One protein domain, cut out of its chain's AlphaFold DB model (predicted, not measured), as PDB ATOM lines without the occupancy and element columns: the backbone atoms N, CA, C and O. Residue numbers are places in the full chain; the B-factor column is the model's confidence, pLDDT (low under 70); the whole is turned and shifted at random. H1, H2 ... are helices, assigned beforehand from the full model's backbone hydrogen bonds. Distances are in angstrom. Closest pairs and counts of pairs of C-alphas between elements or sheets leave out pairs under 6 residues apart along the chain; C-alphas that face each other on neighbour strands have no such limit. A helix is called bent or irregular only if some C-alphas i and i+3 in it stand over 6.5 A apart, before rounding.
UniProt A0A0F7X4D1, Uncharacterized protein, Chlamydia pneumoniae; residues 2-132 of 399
ATOM      1  N   GLU A   2     -51.499 -11.489  45.106       67.81
ATOM      2  CA  GLU A   2     -51.512 -12.187  43.806       67.81
ATOM      3  C   GLU A   2     -50.799 -11.429  42.673       67.81
ATOM      4  O   GLU A   2     -49.951 -11.994  41.991       67.81
ATOM      5  N   TRP A   3     -51.045 -10.124  42.528       69.62
ATOM      6  CA  TRP A   3     -50.381  -9.299  41.508       69.62
ATOM      7  C   TRP A   3     -48.857  -9.219  41.666       69.62
ATOM      8  O   TRP A   3     -48.128  -9.268  40.676       69.62
ATOM      9  N   VAL A   4     -48.365  -9.146  42.905       70.75
ATOM     10  CA  VAL A   4     -46.921  -9.117  43.194       70.75
ATOM     11  C   VAL A   4     -46.296 -10.468  42.839       70.75
ATOM     12  O   VAL A   4     -45.240 -10.516  42.216       70.75
ATOM     13  N   PHE A   5     -46.997 -11.563  43.132       70.38
ATOM     14  CA  PHE A   5     -46.555 -12.921  42.824       70.38
ATOM     15  C   PHE A   5     -46.485 -13.199  41.316       70.38
ATOM     16  O   PHE A   5     -45.486 -13.716  40.814       70.38
ATOM     17  N   ILE A   6     -47.517 -12.786  40.577       76.12
ATOM     18  CA  ILE A   6     -47.579 -12.912  39.117       76.12
ATOM     19  C   ILE A   6     -46.491 -12.053  38.467       76.12
ATOM     20  O   ILE A   6     -45.803 -12.513  37.557       76.12
ATOM     21  N   SER A   7     -46.273 -10.833  38.969       75.50
ATOM     22  CA  SER A   7     -45.211  -9.958  38.462       75.50
ATOM     23  C   SER A   7     -43.810 -10.539  38.693       75.50
ATOM     24  O   SER A   7     -42.975 -10.482  37.793       75.50
ATOM     25  N   ALA A   8     -43.572 -11.177  39.844       77.75
ATOM     26  CA  ALA A   8     -42.319 -11.854  40.159       77.75
ATOM     27  C   ALA A   8     -42.077 -13.075  39.251       77.75
ATOM     28  O   ALA A   8     -40.978 -13.238  38.725       77.75
ATOM     29  N   LEU A   9     -43.109 -13.887  38.994       78.00
ATOM     30  CA  LEU A   9     -43.060 -15.006  38.042       78.00
ATOM     31  C   LEU A   9     -42.715 -14.541  36.624       78.00
ATOM     32  O   LEU A   9     -41.809 -15.087  35.994       78.00
ATOM     33  N   LEU A  10     -43.399 -13.505  36.135       81.75
ATOM     34  CA  LEU A  10     -43.143 -12.932  34.812       81.75
ATOM     35  C   LEU A  10     -41.720 -12.370  34.701       81.75
ATOM     36  O   LEU A  10     -41.066 -12.568  33.680       81.75
ATOM     37  N   LEU A  11     -41.209 -11.735  35.759       80.69
ATOM     38  CA  LEU A  11     -39.828 -11.255  35.829       80.69
ATOM     39  C   LEU A  11     -38.803 -12.395  35.811       80.69
ATOM     40  O   LEU A  11     -37.774 -12.259  35.153       80.69
ATOM     41  N   ILE A  12     -39.074 -13.524  36.471       81.06
ATOM     42  CA  ILE A  12     -38.199 -14.708  36.450       81.06
ATOM     43  C   ILE A  12     -38.129 -15.297  35.033       81.06
ATOM     44  O   ILE A  12     -37.033 -15.538  34.523       81.06
ATOM     45  N   PHE A  13     -39.276 -15.473  34.368       81.38
ATOM     46  CA  PHE A  13     -39.320 -15.954  32.983       81.38
ATOM     47  C   PHE A  13     -38.692 -14.959  32.001       81.38
ATOM     48  O   PHE A  13     -37.962 -15.370  31.099       81.38
ATOM     49  N   GLY A  14     -38.897 -13.658  32.215       81.75
ATOM     50  CA  GLY A  14     -38.231 -12.596  31.465       81.75
ATOM     51  C   GLY A  14     -36.710 -12.636  31.629       81.75
ATOM     52  O   GLY A  14     -35.990 -12.605  30.637       81.75
ATOM     53  N   CYS A  15     -36.203 -12.807  32.856       80.00
ATOM     54  CA  CYS A  15     -34.767 -12.940  33.123       80.00
ATOM     55  C   CYS A  15     -34.173 -14.197  32.468       80.00
ATOM     56  O   CYS A  15     -33.086 -14.126  31.901       80.00
ATOM     57  N   LEU A  16     -34.882 -15.331  32.491       79.00
ATOM     58  CA  LEU A  16     -34.470 -16.564  31.801       79.00
ATOM     59  C   LEU A  16     -34.450 -16.393  30.272       79.00
ATOM     60  O   LEU A  16     -33.532 -16.878  29.610       79.00
ATOM     61  N   GLY A  17     -35.421 -15.661  29.720       80.69
ATOM     62  CA  GLY A  17     -35.469 -15.297  28.304       80.69
ATOM     63  C   GLY A  17     -34.342 -14.345  27.896       80.69
ATOM     64  O   GLY A  17     -33.701 -14.553  26.874       80.69
ATOM     65  N   CYS A  18     -34.023 -13.339  28.711       80.50
ATOM     66  CA  CYS A  18     -32.889 -12.448  28.455       80.50
ATOM     67  C   CYS A  18     -31.538 -13.165  28.628       80.50
ATOM     68  O   CYS A  18     -30.593 -12.900  27.885       80.50
ATOM     69  N   ALA A  19     -31.444 -14.109  29.569       77.88
ATOM     70  CA  ALA A  19     -30.247 -14.913  29.790       77.88
ATOM     71  C   ALA A  19     -29.894 -15.776  28.571       77.88
ATOM     72  O   ALA A  19     -28.715 -15.896  28.241       77.88
ATOM     73  N   SER A  20     -30.892 -16.332  27.874       77.19
ATOM     74  CA  SER A  20     -30.662 -17.152  26.676       77.19
ATOM     75  C   SER A  20     -30.091 -16.347  25.501       77.19
ATOM     76  O   SER A  20     -29.305 -16.892  24.728       77.19
ATOM     77  N   VAL A  21     -30.417 -15.050  25.411       78.25
ATOM     78  CA  VAL A  21     -29.909 -14.127  24.380       78.25
ATOM     79  C   VAL A  21     -28.471 -13.696  24.665       78.25
ATOM     80  O   VAL A  21     -27.662 -13.605  23.746       78.25
ATOM     81  N   VAL A  22     -28.137 -13.431  25.932       74.12
ATOM     82  CA  VAL A  22     -26.799 -12.951  26.313       74.12
ATOM     83  C   VAL A  22     -25.796 -14.105  26.379       74.12
ATOM     84  O   VAL A  22     -24.734 -14.018  25.768       74.12
ATOM     85  N   LYS A  23     -26.115 -15.188  27.105       75.25
ATOM     86  CA  LYS A  23     -25.261 -16.378  27.278       75.25
ATOM     87  C   LYS A  23     -26.094 -17.613  27.629       75.25
ATOM     88  O   LYS A  23     -26.541 -17.776  28.762       75.25
ATOM     89  N   VAL A  24     -26.170 -18.573  26.705       79.31
ATOM     90  CA  VAL A  24     -26.920 -19.836  26.886       79.31
ATOM     91  C   VAL A  24     -26.460 -20.636  28.116       79.31
ATOM     92  O   VAL A  24     -27.275 -21.262  28.789       79.31
ATOM     93  N   SER A  25     -25.176 -20.564  28.483       78.88
ATOM     94  CA  SER A  25     -24.620 -21.242  29.668       78.88
ATOM     95  C   SER A  25     -25.092 -20.669  31.013       78.88
ATOM     96  O   SER A  25     -24.812 -21.265  32.055       78.88
ATOM     97  N   LEU A  26     -25.794 -19.532  31.018       76.44
ATOM     98  CA  LEU A  26     -26.349 -18.886  32.210       76.44
ATOM     99  C   LEU A  26     -27.693 -19.509  32.634       76.44
ATOM    100  O   LEU A  26     -27.996 -19.587  33.820       76.44
ATOM    101  N   VAL A  27     -28.473 -20.005  31.669       77.38
ATOM    102  CA  VAL A  27     -29.789 -20.628  31.891       77.38
ATOM    103  C   VAL A  27     -29.719 -21.863  32.805       77.38
ATOM    104  O   VAL A  27     -30.427 -21.878  33.813       77.38
ATOM    105  N   PRO A  28     -28.858 -22.875  32.553       80.12
ATOM    106  CA  PRO A  28     -28.765 -24.035  33.441       80.12
ATOM    107  C   PRO A  28     -28.235 -23.665  34.835       80.12
ATOM    108  O   PRO A  28     -28.598 -24.308  35.814       80.12
ATOM    109  N   PHE A  29     -27.420 -22.610  34.948       80.69
ATOM    110  CA  PHE A  29     -26.921 -22.115  36.233       80.69
ATOM    111  C   PHE A  29     -28.036 -21.472  37.071       80.69
ATOM    112  O   PHE A  29     -28.182 -21.800  38.247       80.69
ATOM    113  N   LEU A  30     -28.858 -20.607  36.465       80.44
ATOM    114  CA  LEU A  30     -30.000 -19.984  37.142       80.44
ATOM    115  C   LEU A  30     -31.043 -21.025  37.569       80.44
ATOM    116  O   LEU A  30     -31.524 -20.975  38.697       80.44
ATOM    117  N   LEU A  31     -31.341 -22.008  36.711       80.88
ATOM    118  CA  LEU A  31     -32.279 -23.087  37.040       80.88
ATOM    119  C   LEU A  31     -31.782 -23.960  38.200       80.88
ATOM    120  O   LEU A  31     -32.565 -24.271  39.096       80.88
ATOM    121  N   LEU A  32     -30.494 -24.315  38.225       82.62
ATOM    122  CA  LEU A  32     -29.904 -25.104  39.311       82.62
ATOM    123  C   LEU A  32     -30.057 -24.397  40.668       82.62
ATOM    124  O   LEU A  32     -30.452 -25.016  41.655       82.62
ATOM    125  N   PHE A  33     -29.789 -23.091  40.706       77.12
ATOM    126  CA  PHE A  33     -29.926 -22.295  41.923       77.12
ATOM    127  C   PHE A  33     -31.387 -22.085  42.342       77.12
ATOM    128  O   PHE A  33     -31.665 -22.124  43.539       77.12
ATOM    129  N   SER A  34     -32.328 -21.968  41.398       77.75
ATOM    130  CA  SER A  34     -33.769 -21.972  41.704       77.75
ATOM    131  C   SER A  34     -34.221 -23.285  42.346       77.75
ATOM    132  O   SER A  34     -34.934 -23.268  43.349       77.75
ATOM    133  N   PHE A  35     -33.782 -24.424  41.797       78.25
ATOM    134  CA  PHE A  35     -34.116 -25.749  42.326       78.25
ATOM    135  C   PHE A  35     -33.519 -25.991  43.711       78.25
ATOM    136  O   PHE A  35     -34.196 -26.545  44.571       78.25
ATOM    137  N   LEU A  36     -32.278 -25.558  43.949       75.62
ATOM    138  CA  LEU A  36     -31.629 -25.662  45.259       75.62
ATOM    139  C   LEU A  36     -32.266 -24.732  46.298       75.62
ATOM    140  O   LEU A  36     -32.311 -25.072  47.478       75.62
ATOM    141  N   ALA A  37     -32.785 -23.579  45.878       70.19
ATOM    142  CA  ALA A  37     -33.358 -22.610  46.800       70.19
ATOM    143  C   ALA A  37     -34.716 -22.997  47.373       70.19
ATOM    144  O   ALA A  37     -34.993 -22.685  48.531       70.19
ATOM    145  N   PHE A  38     -35.526 -23.723  46.613       68.50
ATOM    146  CA  PHE A  38     -36.844 -24.165  47.054       68.50
ATOM    147  C   PHE A  38     -36.814 -25.028  48.344       68.50
ATOM    148  O   PHE A  38     -37.453 -24.645  49.327       68.50
ATOM    149  N   PRO A  39     -36.033 -26.129  48.438       70.00
ATOM    150  CA  PRO A  39     -35.968 -26.953  49.648       70.00
ATOM    151  C   PRO A  39     -35.227 -26.269  50.808       70.00
ATOM    152  O   PRO A  39     -35.623 -26.405  51.963       70.00
ATOM    153  N   LEU A  40     -34.173 -25.497  50.528       67.94
ATOM    154  CA  LEU A  40     -33.376 -24.823  51.564       67.94
ATOM    155  C   LEU A  40     -34.183 -23.772  52.340       67.94
ATOM    156  O   LEU A  40     -33.936 -23.554  53.525       67.94
ATOM    157  N   ILE A  41     -35.171 -23.152  51.702       64.88
ATOM    158  CA  ILE A  41     -36.014 -22.127  52.325       64.88
ATOM    159  C   ILE A  41     -37.182 -22.754  53.089       64.88
ATOM    160  O   ILE A  41     -37.499 -22.285  54.184       64.88
ATOM    161  N   LEU A  42     -37.733 -23.864  52.585       65.19
ATOM    162  CA  LEU A  42     -38.680 -24.698  53.333       65.19
ATOM    163  C   LEU A  42     -38.064 -25.205  54.648       65.19
ATOM    164  O   LEU A  42     -38.732 -25.206  55.679       65.19
ATOM    165  N   CYS A  43     -36.778 -25.576  54.638       67.75
ATOM    166  CA  CYS A  43     -36.097 -26.106  55.821       67.75
ATOM    167  C   CYS A  43     -35.530 -25.030  56.769       67.75
ATOM    168  O   CYS A  43     -35.589 -25.207  57.986       67.75
ATOM    169  N   PHE A  44     -34.971 -23.923  56.257       65.69
ATOM    170  CA  PHE A  44     -34.194 -22.963  57.068       65.69
ATOM    171  C   PHE A  44     -34.775 -21.539  57.143       65.69
ATOM    172  O   PHE A  44     -34.135 -20.645  57.710       65.69
ATOM    173  N   ARG A  45     -35.996 -21.308  56.630       67.31
ATOM    174  CA  ARG A  45     -36.675 -19.993  56.629       67.31
ATOM    175  C   ARG A  45     -35.809 -18.899  55.961       67.31
ATOM    176  O   ARG A  45     -34.969 -19.190  55.112       67.31
ATOM    177  N   GLY A  46     -35.975 -17.626  56.345       63.22
ATOM    178  CA  GLY A  46     -35.249 -16.479  55.766       63.22
ATOM    179  C   GLY A  46     -33.716 -16.533  55.890       63.22
ATOM    180  O   GLY A  46     -33.013 -15.905  55.102       63.22
ATOM    181  N   LYS A  47     -33.175 -17.339  56.817       71.38
ATOM    182  CA  LYS A  47     -31.724 -17.584  56.928       71.38
ATOM    183  C   LYS A  47     -31.194 -18.433  55.769       71.38
ATOM    184  O   LYS A  47     -30.065 -18.221  55.332       71.38
ATOM    185  N   GLY A  48     -32.019 -19.345  55.250       72.69
ATOM    186  CA  GLY A  48     -31.707 -20.143  54.065       72.69
ATOM    187  C   GLY A  48     -31.521 -19.267  52.830       72.69
ATOM    188  O   GLY A  48     -30.544 -19.438  52.111       72.69
ATOM    189  N   TYR A  49     -32.381 -18.261  52.644       73.19
ATOM    190  CA  TYR A  49     -32.284 -17.326  51.518       73.19
ATOM    191  C   TYR A  49     -30.999 -16.482  51.563       73.19
ATOM    192  O   TYR A  49     -30.322 -16.356  50.549       73.19
ATOM    193  N   ALA A  50     -30.603 -15.973  52.736       75.12
ATOM    194  CA  ALA A  50     -29.371 -15.190  52.883       75.12
ATOM    195  C   ALA A  50     -28.098 -16.006  52.575       75.12
ATOM    196  O   ALA A  50     -27.198 -15.518  51.888       75.12
ATOM    197  N   LEU A  51     -28.037 -17.260  53.041       78.62
ATOM    198  CA  LEU A  51     -26.941 -18.187  52.728       78.62
ATOM    199  C   LEU A  51     -26.855 -18.470  51.227       78.62
ATOM    200  O   LEU A  51     -25.777 -18.414  50.635       78.62
ATOM    201  N   LEU A  52     -28.000 -18.731  50.603       78.00
ATOM    202  CA  LEU A  52     -28.076 -19.052  49.184       78.00
ATOM    203  C   LEU A  52     -27.746 -17.856  48.298       78.00
ATOM    204  O   LEU A  52     -27.073 -18.019  47.285       78.00
ATOM    205  N   LEU A  53     -28.150 -16.655  48.710       80.06
ATOM    206  CA  LEU A  53     -27.815 -15.405  48.040       80.06
ATOM    207  C   LEU A  53     -26.304 -15.134  48.099       80.06
ATOM    208  O   LEU A  53     -25.711 -14.783  47.084       80.06
ATOM    209  N   GLY A  54     -25.653 -15.383  49.240       80.25
ATOM    210  CA  GLY A  54     -24.195 -15.280  49.365       80.25
ATOM    211  C   GLY A  54     -23.439 -16.272  48.470       80.25
ATOM    212  O   GLY A  54     -22.501 -15.893  47.762       80.25
ATOM    213  N   VAL A  55     -23.872 -17.536  48.441       82.88
ATOM    214  CA  VAL A  55     -23.284 -18.574  47.572       82.88
ATOM    215  C   VAL A  55     -23.542 -18.275  46.090       82.88
ATOM    216  O   VAL A  55     -22.649 -18.429  45.258       82.88
ATOM    217  N   PHE A  56     -24.737 -17.792  45.751       82.62
ATOM    218  CA  PHE A  56     -25.084 -17.398  44.391       82.62
ATOM    219  C   PHE A  56     -24.217 -16.232  43.917       82.62
ATOM    220  O   PHE A  56     -23.596 -16.340  42.867       82.62
ATOM    221  N   VAL A  57     -24.114 -15.147  44.691       81.94
ATOM    222  CA  VAL A  57     -23.339 -13.955  44.304       81.94
ATOM    223  C   VAL A  57     -21.858 -14.290  44.132       81.94
ATOM    224  O   VAL A  57     -21.251 -13.879  43.145       81.94
ATOM    225  N   THR A  58     -21.276 -15.080  45.037       80.88
ATOM    226  CA  THR A  58     -19.857 -15.470  44.952       80.88
ATOM    227  C   THR A  58     -19.554 -16.310  43.709       80.88
ATOM    228  O   THR A  58     -18.616 -15.998  42.976       80.88
ATOM    229  N   LEU A  59     -20.371 -17.325  43.412       81.12
ATOM    230  CA  LEU A  59     -20.191 -18.176  42.230       81.12
ATOM    231  C   LEU A  59     -20.565 -17.465  40.921       81.12
ATOM    232  O   LEU A  59     -19.921 -17.685  39.894       81.12
ATOM    233  N   TYR A  60     -21.572 -16.592  40.953       81.25
ATOM    234  CA  TYR A  60     -22.018 -15.813  39.802       81.25
ATOM    235  C   TYR A  60     -20.953 -14.803  39.365       81.25
ATOM    236  O   TYR A  60     -20.581 -14.763  38.191       81.25
ATOM    237  N   VAL A  61     -20.406 -14.039  40.316       79.69
ATOM    238  CA  VAL A  61     -19.349 -13.056  40.042       79.69
ATOM    239  C   VAL A  61     -18.082 -13.752  39.550       79.69
ATOM    240  O   VAL A  61     -17.542 -13.362  38.514       79.69
ATOM    241  N   ALA A  62     -17.651 -14.825  40.224       79.38
ATOM    242  CA  ALA A  62     -16.433 -15.553  39.869       79.38
ATOM    243  C   ALA A  62     -16.472 -16.163  38.458       79.38
ATOM    244  O   ALA A  62     -15.443 -16.215  37.790       79.38
ATOM    245  N   LYS A  63     -17.642 -16.632  38.002       78.44
ATOM    246  CA  LYS A  63     -17.771 -17.368  36.736       78.44
ATOM    247  C   LYS A  63     -18.197 -16.506  35.548       78.44
ATOM    248  O   LYS A  63     -17.835 -16.828  34.420       78.44
ATOM    249  N   TYR A  64     -18.991 -15.459  35.774       73.81
ATOM    250  CA  TYR A  64     -19.634 -14.712  34.687       73.81
ATOM    251  C   TYR A  64     -19.278 -13.223  34.642       73.81
ATOM    252  O   TYR A  64     -19.509 -12.605  33.609       73.81
ATOM    253  N   VAL A  65     -18.721 -12.641  35.709       73.00
ATOM    254  CA  VAL A  65     -18.392 -11.200  35.763       73.00
ATOM    255  C   VAL A  65     -16.885 -10.962  35.629       73.00
ATOM    256  O   VAL A  65     -16.465 -10.005  34.980       73.00
ATOM    257  N   VAL A  66     -16.059 -11.837  36.205       72.94
ATOM    258  CA  VAL A  66     -14.594 -11.726  36.142       72.94
ATOM    259  C   VAL A  66     -14.085 -12.132  34.752       72.94
ATOM    260  O   VAL A  66     -14.299 -13.258  34.316       72.94
ATOM    261  N   GLY A  67     -13.382 -11.220  34.069       67.31
ATOM    262  CA  GLY A  67     -12.731 -11.472  32.771       67.31
ATOM    263  C   GLY A  67     -13.516 -11.027  31.527       67.31
ATOM    264  O   GLY A  67     -13.030 -11.199  30.414       67.31
ATOM    265  N   GLU A  68     -14.696 -10.430  31.700       74.69
ATOM    266  CA  GLU A  68     -15.553  -9.935  30.613       74.69
ATOM    267  C   GLU A  68     -15.354  -8.436  30.336       74.69
ATOM    268  O   GLU A  68     -14.821  -7.691  31.160       74.69
ATOM    269  N   THR A  69     -15.819  -7.958  29.175       77.44
ATOM    270  CA  THR A  69     -15.812  -6.518  28.870       77.44
ATOM    271  C   THR A  69     -16.775  -5.759  29.788       77.44
ATOM    272  O   THR A  69     -17.822  -6.281  30.177       77.44
ATOM    273  N   LEU A  70     -16.456  -4.495  30.101       73.50
ATOM    274  CA  LEU A  70     -17.253  -3.658  31.015       73.50
ATOM    275  C   LEU A  70     -18.744  -3.623  30.637       73.50
ATOM    276  O   LEU A  70     -19.603  -3.759  31.503       73.50
ATOM    277  N   TYR A  71     -19.050  -3.539  29.340       74.75
ATOM    278  CA  TYR A  71     -20.423  -3.549  28.831       74.75
ATOM    279  C   TYR A  71     -21.166  -4.858  29.143       74.75
ATOM    280  O   TYR A  71     -22.286  -4.832  29.647       74.75
ATOM    281  N   VAL A  72     -20.541  -6.013  28.898       77.56
ATOM    282  CA  VAL A  72     -21.167  -7.323  29.140       77.56
ATOM    283  C   VAL A  72     -21.276  -7.613  30.639       77.56
ATOM    284  O   VAL A  72     -22.296  -8.128  31.095       77.56
ATOM    285  N   SER A  73     -20.276  -7.201  31.422       74.31
ATOM    286  CA  SER A  73     -20.298  -7.321  32.883       74.31
ATOM    287  C   SER A  73     -21.442  -6.519  33.523       74.31
ATOM    288  O   SER A  73     -22.090  -7.011  34.446       74.31
ATOM    289  N   PHE A  74     -21.760  -5.334  32.984       79.50
ATOM    290  CA  PHE A  74     -22.876  -4.507  33.443       79.50
ATOM    291  C   PHE A  74     -24.222  -5.204  33.208       79.50
ATOM    292  O   PHE A  74     -25.000  -5.365  34.149       79.50
ATOM    293  N   TRP A  75     -24.466  -5.710  31.995       79.88
ATOM    294  CA  TRP A  75     -25.699  -6.433  31.667       79.88
ATOM    295  C   TRP A  75     -25.867  -7.728  32.465       79.88
ATOM    296  O   TRP A  75     -26.962  -8.003  32.953       79.88
ATOM    297  N   LEU A  76     -24.791  -8.497  32.653       78.81
ATOM    298  CA  LEU A  76     -24.816  -9.698  33.488       78.81
ATOM    299  C   LEU A  76     -25.118  -9.344  34.950       78.81
ATOM    300  O   LEU A  76     -26.023  -9.917  35.546       78.81
ATOM    301  N   SER A  77     -24.454  -8.334  35.514       78.50
ATOM    302  CA  SER A  77     -24.737  -7.898  36.888       78.50
ATOM    303  C   SER A  77     -26.194  -7.448  37.076       78.50
ATOM    304  O   SER A  77     -26.835  -7.860  38.043       78.50
ATOM    305  N   GLY A  78     -26.752  -6.694  36.121       80.44
ATOM    306  CA  GLY A  78     -28.149  -6.262  36.147       80.44
ATOM    307  C   GLY A  78     -29.124  -7.437  36.105       80.44
ATOM    308  O   GLY A  78     -30.064  -7.473  36.896       80.44
ATOM    309  N   LEU A  79     -28.856  -8.429  35.252       79.94
ATOM    310  CA  LEU A  79     -29.687  -9.627  35.099       79.94
ATOM    311  C   LEU A  79     -29.625 -10.534  36.341       79.94
ATOM    312  O   LEU A  79     -30.638 -11.092  36.760       79.94
ATOM    313  N   GLY A  80     -28.455 -10.642  36.975       77.44
ATOM    314  CA  GLY A  80     -28.291 -11.350  38.245       77.44
ATOM    315  C   GLY A  80     -29.048 -10.684  39.400       77.44
ATOM    316  O   GLY A  80     -29.739 -11.365  40.158       77.44
ATOM    317  N   VAL A  81     -28.968  -9.354  39.519       79.75
ATOM    318  CA  VAL A  81     -29.667  -8.592  40.572       79.75
ATOM    319  C   VAL A  81     -31.182  -8.615  40.368       79.75
ATOM    320  O   VAL A  81     -31.921  -8.846  41.326       79.75
ATOM    321  N   SER A  82     -31.661  -8.434  39.132       82.25
ATOM    322  CA  SER A  82     -33.096  -8.487  38.828       82.25
ATOM    323  C   SER A  82     -33.685  -9.868  39.105       82.25
ATOM    324  O   SER A  82     -34.772  -9.970  39.671       82.25
ATOM    325  N   PHE A  83     -32.946 -10.930  38.772       81.88
ATOM    326  CA  PHE A  83     -33.346 -12.301  39.065       81.88
ATOM    327  C   PHE A  83     -33.418 -12.567  40.574       81.88
ATOM    328  O   PHE A  83     -34.414 -13.110  41.046       81.88
ATOM    329  N   LEU A  84     -32.414 -12.138  41.349       81.25
ATOM    330  CA  LEU A  84     -32.410 -12.303  42.807       81.25
ATOM    331  C   LEU A  84     -33.589 -11.594  43.478       81.25
ATOM    332  O   LEU A  84     -34.249 -12.188  44.333       81.25
ATOM    333  N   LEU A  85     -33.870 -10.351  43.076       81.00
ATOM    334  CA  LEU A  85     -34.979  -9.564  43.617       81.00
ATOM    335  C   LEU A  85     -36.337 -10.178  43.260       81.00
ATOM    336  O   LEU A  85     -37.180 -10.350  44.139       81.00
ATOM    337  N   ALA A  86     -36.536 -10.562  41.996       82.25
ATOM    338  CA  ALA A  86     -37.769 -11.211  41.558       82.25
ATOM    339  C   ALA A  86     -37.991 -12.548  42.281       82.25
ATOM    340  O   ALA A  86     -39.090 -12.840  42.748       82.25
ATOM    341  N   PHE A  87     -36.929 -13.331  42.446       79.81
ATOM    342  CA  PHE A  87     -36.992 -14.605  43.146       79.81
ATOM    343  C   PHE A  87     -37.256 -14.438  44.652       79.81
ATOM    344  O   PHE A  87     -38.041 -15.191  45.224       79.81
ATOM    345  N   GLY A  88     -36.679 -13.416  45.293       79.50
ATOM    346  CA  GLY A  88     -36.959 -13.080  46.694       79.50
ATOM    347  C   GLY A  88     -38.422 -12.694  46.937       79.50
ATOM    348  O   GLY A  88     -39.039 -13.193  47.877       79.50
ATOM    349  N   LEU A  89     -39.004 -11.876  46.053       81.00
ATOM    350  CA  LEU A  89     -40.420 -11.490  46.121       81.00
ATOM    351  C   LEU A  89     -41.358 -12.688  45.932       81.00
ATOM    352  O   LEU A  89     -42.354 -12.815  46.646       81.00
ATOM    353  N   PHE A  90     -41.026 -13.586  45.003       81.75
ATOM    354  CA  PHE A  90     -41.773 -14.825  44.792       81.75
ATOM    355  C   PHE A  90     -41.767 -15.701  46.054       81.75
ATOM    356  O   PHE A  90     -42.818 -16.106  46.544       81.75
ATOM    357  N   LEU A  91     -40.593 -15.932  46.641       77.00
ATOM    358  CA  LEU A  91     -40.450 -16.746  47.850       77.00
ATOM    359  C   LEU A  91     -41.181 -16.161  49.060       77.00
ATOM    360  O   LEU A  91     -41.815 -16.901  49.812       77.00
ATOM    361  N   GLN A  92     -41.126 -14.841  49.241       78.44
ATOM    362  CA  GLN A  92     -41.862 -14.162  50.306       78.44
ATOM    363  C   GLN A  92     -43.379 -14.337  50.147       78.44
ATOM    364  O   GLN A  92     -44.084 -14.506  51.141       78.44
ATOM    365  N   GLY A  93     -43.878 -14.351  48.908       78.94
ATOM    366  CA  GLY A  93     -45.280 -14.638  48.615       78.94
ATOM    367  C   GLY A  93     -45.694 -16.069  48.965       78.94
ATOM    368  O   GLY A  93     -46.735 -16.248  49.592       78.94
ATOM    369  N   VAL A  94     -44.869 -17.073  48.632       79.56
ATOM    370  CA  VAL A  94     -45.130 -18.480  49.009       79.56
ATOM    371  C   VAL A  94     -45.179 -18.633  50.529       79.56
ATOM    372  O   VAL A  94     -46.063 -19.297  51.061       79.56
ATOM    373  N   TRP A  95     -44.244 -17.996  51.234       77.81
ATOM    374  CA  TRP A  95     -44.178 -18.073  52.689       77.81
ATOM    375  C   TRP A  95     -45.406 -17.446  53.368       77.81
ATOM    376  O   TRP A  95     -45.989 -18.066  54.254       77.81
ATOM    377  N   LEU A  96     -45.834 -16.262  52.916       80.00
ATOM    378  CA  LEU A  96     -47.035 -15.601  53.437       80.00
ATOM    379  C   LEU A  96     -48.304 -16.420  53.173       80.00
ATOM    380  O   LEU A  96     -49.139 -16.534  54.064       80.00
ATOM    381  N   ALA A  97     -48.428 -17.033  51.992       80.50
ATOM    382  CA  ALA A  97     -49.562 -17.902  51.675       80.50
ATOM    383  C   ALA A  97     -49.618 -19.130  52.599       80.50
ATOM    384  O   ALA A  97     -50.683 -19.485  53.096       80.50
ATOM    385  N   GLN A  98     -48.469 -19.742  52.892       81.44
ATOM    386  CA  GLN A  98     -48.395 -20.882  53.804       81.44
ATOM    387  C   GLN A  98     -48.714 -20.492  55.257       81.44
ATOM    388  O   GLN A  98     -49.362 -21.252  55.976       81.44
ATOM    389  N   GLU A  99     -48.260 -19.322  55.712       83.06
ATOM    390  CA  GLU A  99     -48.603 -18.820  57.046       83.06
ATOM    391  C   GLU A  99     -50.105 -18.528  57.157       83.06
ATOM    392  O   GLU A  99     -50.735 -18.920  58.138       83.06
ATOM    393  N   GLU A 100     -50.697 -17.941  56.115       84.38
ATOM    394  CA  GLU A 100     -52.135 -17.699  56.022       84.38
ATOM    395  C   GLU A 100     -52.945 -19.010  56.024       84.38
ATOM    396  O   GLU A 100     -53.926 -19.115  56.757       84.38
ATOM    397  N   GLU A 101     -52.518 -20.039  55.284       84.25
ATOM    398  CA  GLU A 101     -53.139 -21.372  55.314       84.25
ATOM    399  C   GLU A 101     -53.054 -22.024  56.700       84.25
ATOM    400  O   GLU A 101     -54.032 -22.592  57.183       84.25
ATOM    401  N   MET A 102     -51.910 -21.908  57.379       86.62
ATOM    402  CA  MET A 102     -51.727 -22.447  58.730       86.62
ATOM    403  C   MET A 102     -52.592 -21.724  59.769       86.62
ATOM    404  O   MET A 102     -53.097 -22.359  60.697       86.62
ATOM    405  N   VAL A 103     -52.759 -20.405  59.642       89.88
ATOM    406  CA  VAL A 103     -53.642 -19.617  60.515       89.88
ATOM    407  C   VAL A 103     -55.102 -19.979  60.255       89.88
ATOM    408  O   VAL A 103     -55.800 -20.339  61.200       89.88
ATOM    409  N   LYS A 104     -55.530 -20.008  58.987       90.69
ATOM    410  CA  LYS A 104     -56.886 -20.431  58.601       90.69
ATOM    411  C   LYS A 104     -57.192 -21.853  59.062       90.69
ATOM    412  O   LYS A 104     -58.280 -22.099  59.566       90.69
ATOM    413  N   GLY A 105     -56.235 -22.776  58.959       90.94
ATOM    414  CA  GLY A 105     -56.390 -24.143  59.456       90.94
ATOM    415  C   GLY A 105     -56.604 -24.200  60.972       90.94
ATOM    416  O   GLY A 105     -57.466 -24.935  61.444       90.94
ATOM    417  N   LYS A 106     -55.879 -23.382  61.749       93.00
ATOM    418  CA  LYS A 106     -56.090 -23.272  63.205       93.00
ATOM    419  C   LYS A 106     -57.437 -22.647  63.557       93.00
ATOM    420  O   LYS A 106     -58.071 -23.090  64.508       93.00
ATOM    421  N   GLU A 107     -57.856 -21.621  62.823       92.62
ATOM    422  CA  GLU A 107     -59.161 -20.980  63.014       92.62
ATOM    423  C   GLU A 107     -60.307 -21.933  62.680       92.62
ATOM    424  O   GLU A 107     -61.249 -22.029  63.458       92.62
ATOM    425  N   GLN A 108     -60.202 -22.695  61.586       91.31
ATOM    426  CA  GLN A 108     -61.172 -23.733  61.229       91.31
ATOM    427  C   GLN A 108     -61.279 -24.813  62.305       91.31
ATOM    428  O   GLN A 108     -62.387 -25.223  62.633       91.31
ATOM    429  N   LEU A 109     -60.148 -25.240  62.874       95.62
ATOM    430  CA  LEU A 109     -60.129 -26.254  63.927       95.62
ATOM    431  C   LEU A 109     -60.793 -25.730  65.212       95.62
ATOM    432  O   LEU A 109     -61.651 -26.404  65.776       95.62
ATOM    433  N   ARG A 110     -60.498 -24.485  65.609       95.25
ATOM    434  CA  ARG A 110     -61.195 -23.824  66.728       95.25
ATOM    435  C   ARG A 110     -62.695 -23.688  66.484       95.25
ATOM    436  O   ARG A 110     -63.481 -24.031  67.352       95.25
ATOM    437  N   LEU A 111     -63.092 -23.238  65.293       94.06
ATOM    438  CA  LEU A 111     -64.501 -23.142  64.907       94.06
ATOM    439  C   LEU A 111     -65.191 -24.508  64.938       94.06
ATOM    440  O   LEU A 111     -66.340 -24.583  65.359       94.06
ATOM    441  N   SER A 112     -64.515 -25.584  64.522       94.00
ATOM    442  CA  SER A 112     -65.081 -26.932  64.627       94.00
ATOM    443  C   SER A 112     -65.240 -27.388  66.077       94.00
ATOM    444  O   SER A 112     -66.293 -27.911  66.417       94.00
ATOM    445  N   GLU A 113     -64.255 -27.124  66.941       96.62
ATOM    446  CA  GLU A 113     -64.338 -27.449  68.370       96.62
ATOM    447  C   GLU A 113     -65.473 -26.673  69.059       96.62
ATOM    448  O   GLU A 113     -66.245 -27.256  69.820       96.62
ATOM    449  N   ASP A 114     -65.626 -25.381  68.750       95.62
ATOM    450  CA  ASP A 114     -66.701 -24.542  69.290       95.62
ATOM    451  C   ASP A 114     -68.086 -25.006  68.807       95.62
ATOM    452  O   ASP A 114     -69.039 -25.039  69.590       95.62
ATOM    453  N   LEU A 115     -68.215 -25.389  67.530       93.56
ATOM    454  CA  LEU A 115     -69.462 -25.929  66.979       93.56
ATOM    455  C   LEU A 115     -69.828 -27.277  67.605       93.56
ATOM    456  O   LEU A 115     -70.996 -27.491  67.931       93.56
ATOM    457  N   ASP A 116     -68.852 -28.162  67.808       95.88
ATOM    458  CA  ASP A 116     -69.074 -29.451  68.464       95.88
ATOM    459  C   ASP A 116     -69.485 -29.262  69.932       95.88
ATOM    460  O   ASP A 116     -70.427 -29.910  70.393       95.88
ATOM    461  N   ALA A 117     -68.868 -28.314  70.648       95.19
ATOM    462  CA  ALA A 117     -69.239 -27.974  72.022       95.19
ATOM    463  C   ALA A 117     -70.651 -27.370  72.122       95.19
ATOM    464  O   ALA A 117     -71.421 -27.705  73.027       95.19
ATOM    465  N   GLN A 118     -71.027 -26.492  71.185       92.44
ATOM    466  CA  GLN A 118     -72.396 -25.976  71.114       92.44
ATOM    467  C   GLN A 118     -73.386 -27.097  70.820       92.44
ATOM    468  O   GLN A 118     -74.428 -27.180  71.471       92.44
ATOM    469  N   ARG A 119     -73.060 -27.986  69.877       93.12
ATOM    470  CA  ARG A 119     -73.908 -29.125  69.532       93.12
ATOM    471  C   ARG A 119     -74.130 -30.047  70.729       93.12
ATOM    472  O   ARG A 119     -75.282 -30.380  70.996       93.12
ATOM    473  N   SER A 120     -73.083 -30.402  71.475       95.62
ATOM    474  CA  SER A 120     -73.235 -31.233  72.675       95.62
ATOM    475  C   SER A 120     -74.078 -30.540  73.746       95.62
ATOM    476  O   SER A 120     -74.956 -31.164  74.330       95.62
ATOM    477  N   ALA A 121     -73.892 -29.232  73.955       96.06
ATOM    478  CA  ALA A 121     -74.702 -28.475  74.909       96.06
ATOM    479  C   ALA A 121     -76.190 -28.425  74.509       96.06
ATOM    480  O   ALA A 121     -77.070 -28.522  75.367       96.06
ATOM    481  N   TYR A 122     -76.489 -28.297  73.211       94.31
ATOM    482  CA  TYR A 122     -77.859 -28.376  72.704       94.31
ATOM    483  C   TYR A 122     -78.458 -29.778  72.857       94.31
ATOM    484  O   TYR A 122     -79.623 -29.891  73.235       94.31
ATOM    485  N   GLU A 123     -77.692 -30.833  72.581       96.88
ATOM    486  CA  GLU A 123     -78.135 -32.221  72.763       96.88
ATOM    487  C   GLU A 123     -78.443 -32.520  74.243       96.88
ATOM    488  O   GLU A 123     -79.510 -33.063  74.543       96.88
ATOM    489  N   ASP A 124     -77.598 -32.062  75.171       96.94
ATOM    490  CA  ASP A 124     -77.828 -32.186  76.615       96.94
ATOM    491  C   ASP A 124     -79.087 -31.428  77.067       96.94
ATOM    492  O   ASP A 124     -79.913 -31.969  77.805       96.94
ATOM    493  N   LEU A 125     -79.285 -30.196  76.581       96.62
ATOM    494  CA  LEU A 125     -80.486 -29.406  76.878       96.62
ATOM    495  C   LEU A 125     -81.762 -30.057  76.337       96.62
ATOM    496  O   LEU A 125     -82.806 -30.017  76.994       96.62
ATOM    497  N   LEU A 126     -81.705 -30.651  75.143       95.75
ATOM    498  CA  LEU A 126     -82.838 -31.376  74.571       95.75
ATOM    499  C   LEU A 126     -83.189 -32.603  75.415       95.75
ATOM    500  O   LEU A 126     -84.370 -32.820  75.688       95.75
ATOM    501  N   LEU A 127     -82.186 -33.354  75.879       96.62
ATOM    502  CA  LEU A 127     -82.380 -34.503  76.766       96.62
ATOM    503  C   LEU A 127     -82.967 -34.098  78.121       96.62
ATOM    504  O   LEU A 127     -83.906 -34.731  78.606       96.62
ATOM    505  N   THR A 128     -82.475 -33.020  78.736       96.31
ATOM    506  CA  THR A 128     -83.033 -32.552  80.013       96.31
ATOM    507  C   THR A 128     -84.473 -32.082  79.834       96.31
ATOM    508  O   THR A 128     -85.335 -32.385  80.656       96.31
ATOM    509  N   LYS A 129     -84.775 -31.394  78.725       94.38
ATOM    510  CA  LYS A 129     -86.135 -30.930  78.424       94.38
ATOM    511  C   LYS A 129     -87.092 -32.074  78.110       94.38
ATOM    512  O   LYS A 129     -88.254 -31.993  78.502       94.38
ATOM    513  N   SER A 130     -86.636 -33.134  77.443       94.75
ATOM    514  CA  SER A 130     -87.475 -34.313  77.215       94.75
ATOM    515  C   SER A 130     -87.795 -35.029  78.527       94.75
ATOM    516  O   SER A 130     -88.952 -35.366  78.753       94.75
ATOM    517  N   GLN A 131     -86.817 -35.172  79.427       95.44
ATOM    518  CA  GLN A 131     -87.032 -35.754  80.758       95.44
ATOM    519  C   GLN A 131     -87.985 -34.907  81.616       95.44
ATOM    520  O   GLN A 131     -88.901 -35.442  82.241       95.44
ATOM    521  N   GLU A 132     -87.812 -33.580  81.624       95.62
ATOM    522  CA  GLU A 132     -88.730 -32.658  82.305       95.62
ATOM    523  C   GLU A 132     -90.157 -32.792  81.761       95.62
ATOM    524  O   GLU A 132     -91.115 -32.829  82.535       95.62
TER     525      GLU A 132
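This is residues 2 to 132 of the 399 residues of an uncharacterized protein of Chlamydia pneumoniae (UniProt A0A0F7X4D1). One very long helix, H3, is packed at its first part with H1 and the bent helix H2 in a compact helical body, and its residues 98 to 132 stick out as a long free arm. H1, H2a and H3 make a bundle, helices side by side at shallow tilts, and the arm H2b folds back along H2a and touches the first part of H3. The printed part has 131 residues with three named helices, H1, H2, H3 in chain order, and no named strand: all helix. The whole is extended, with a radius of gyration of the C-alphas of 25.2 A and spans of 94 by 26 by 18 A.

H3, residues 70 to 132, is 92.6 A long, from C-alpha 70 at (-17.253, -3.658, 31.015) to C-alpha 132 at (-88.730, -32.658, 82.305). H1, residues 2 to 22, measures 30.3 A and begins at C-alpha 2 at (-51.512, -12.187, 43.806). H2, residues 26 to 65, was assigned as one helix by its hydrogen bonds but is bent, with C-alphas 43 and 46 9.7 A apart. Its arms are H2a, residues 26 to 43, 26.5 A, and H2b, residues 46 to 65, 26.7 A.

With residues 79 to 93 alone, H3 touches H1, opposite ways at a shallow tilt of 28 degrees; the closest C-alphas, of Ala 8 and Ala 86, are 4.8 A apart. H2b and H3 form a helical hairpin at 18 degrees, closest at the C-alphas of Val 65 and Ser 73, 5.2 A. H2a and H3 are near each other. H1 and H2a form a helical hairpin at a shallow tilt of 33 degrees, only just short of steep, closest at the C-alphas of Ala 19 and Leu 26, 6.1 A. H2a touches H2b, opposite ways at 16 degrees, closest at the C-alphas of Ile 41 and Gly 48, 5.1 A. H1 and H2b are apart. Every O i to N i+4 pair is within hydrogen-bond range in H2b and H3, against 16 of 17 in H1 and 12 of 14 in H2a.

The C-alphas farthest apart, of Thr 69 and Glu 132, are 94.1 A apart; without residues 98 to 132 the body spans 42 by 26 by 18 A. The printed part has no cut, and both links, H1 to H2 and H2 to H3, are tight. Mean pLDDT of the printed part is 81.2; residues 2 to 3, 38, 40 to 46 and 67 are under 70.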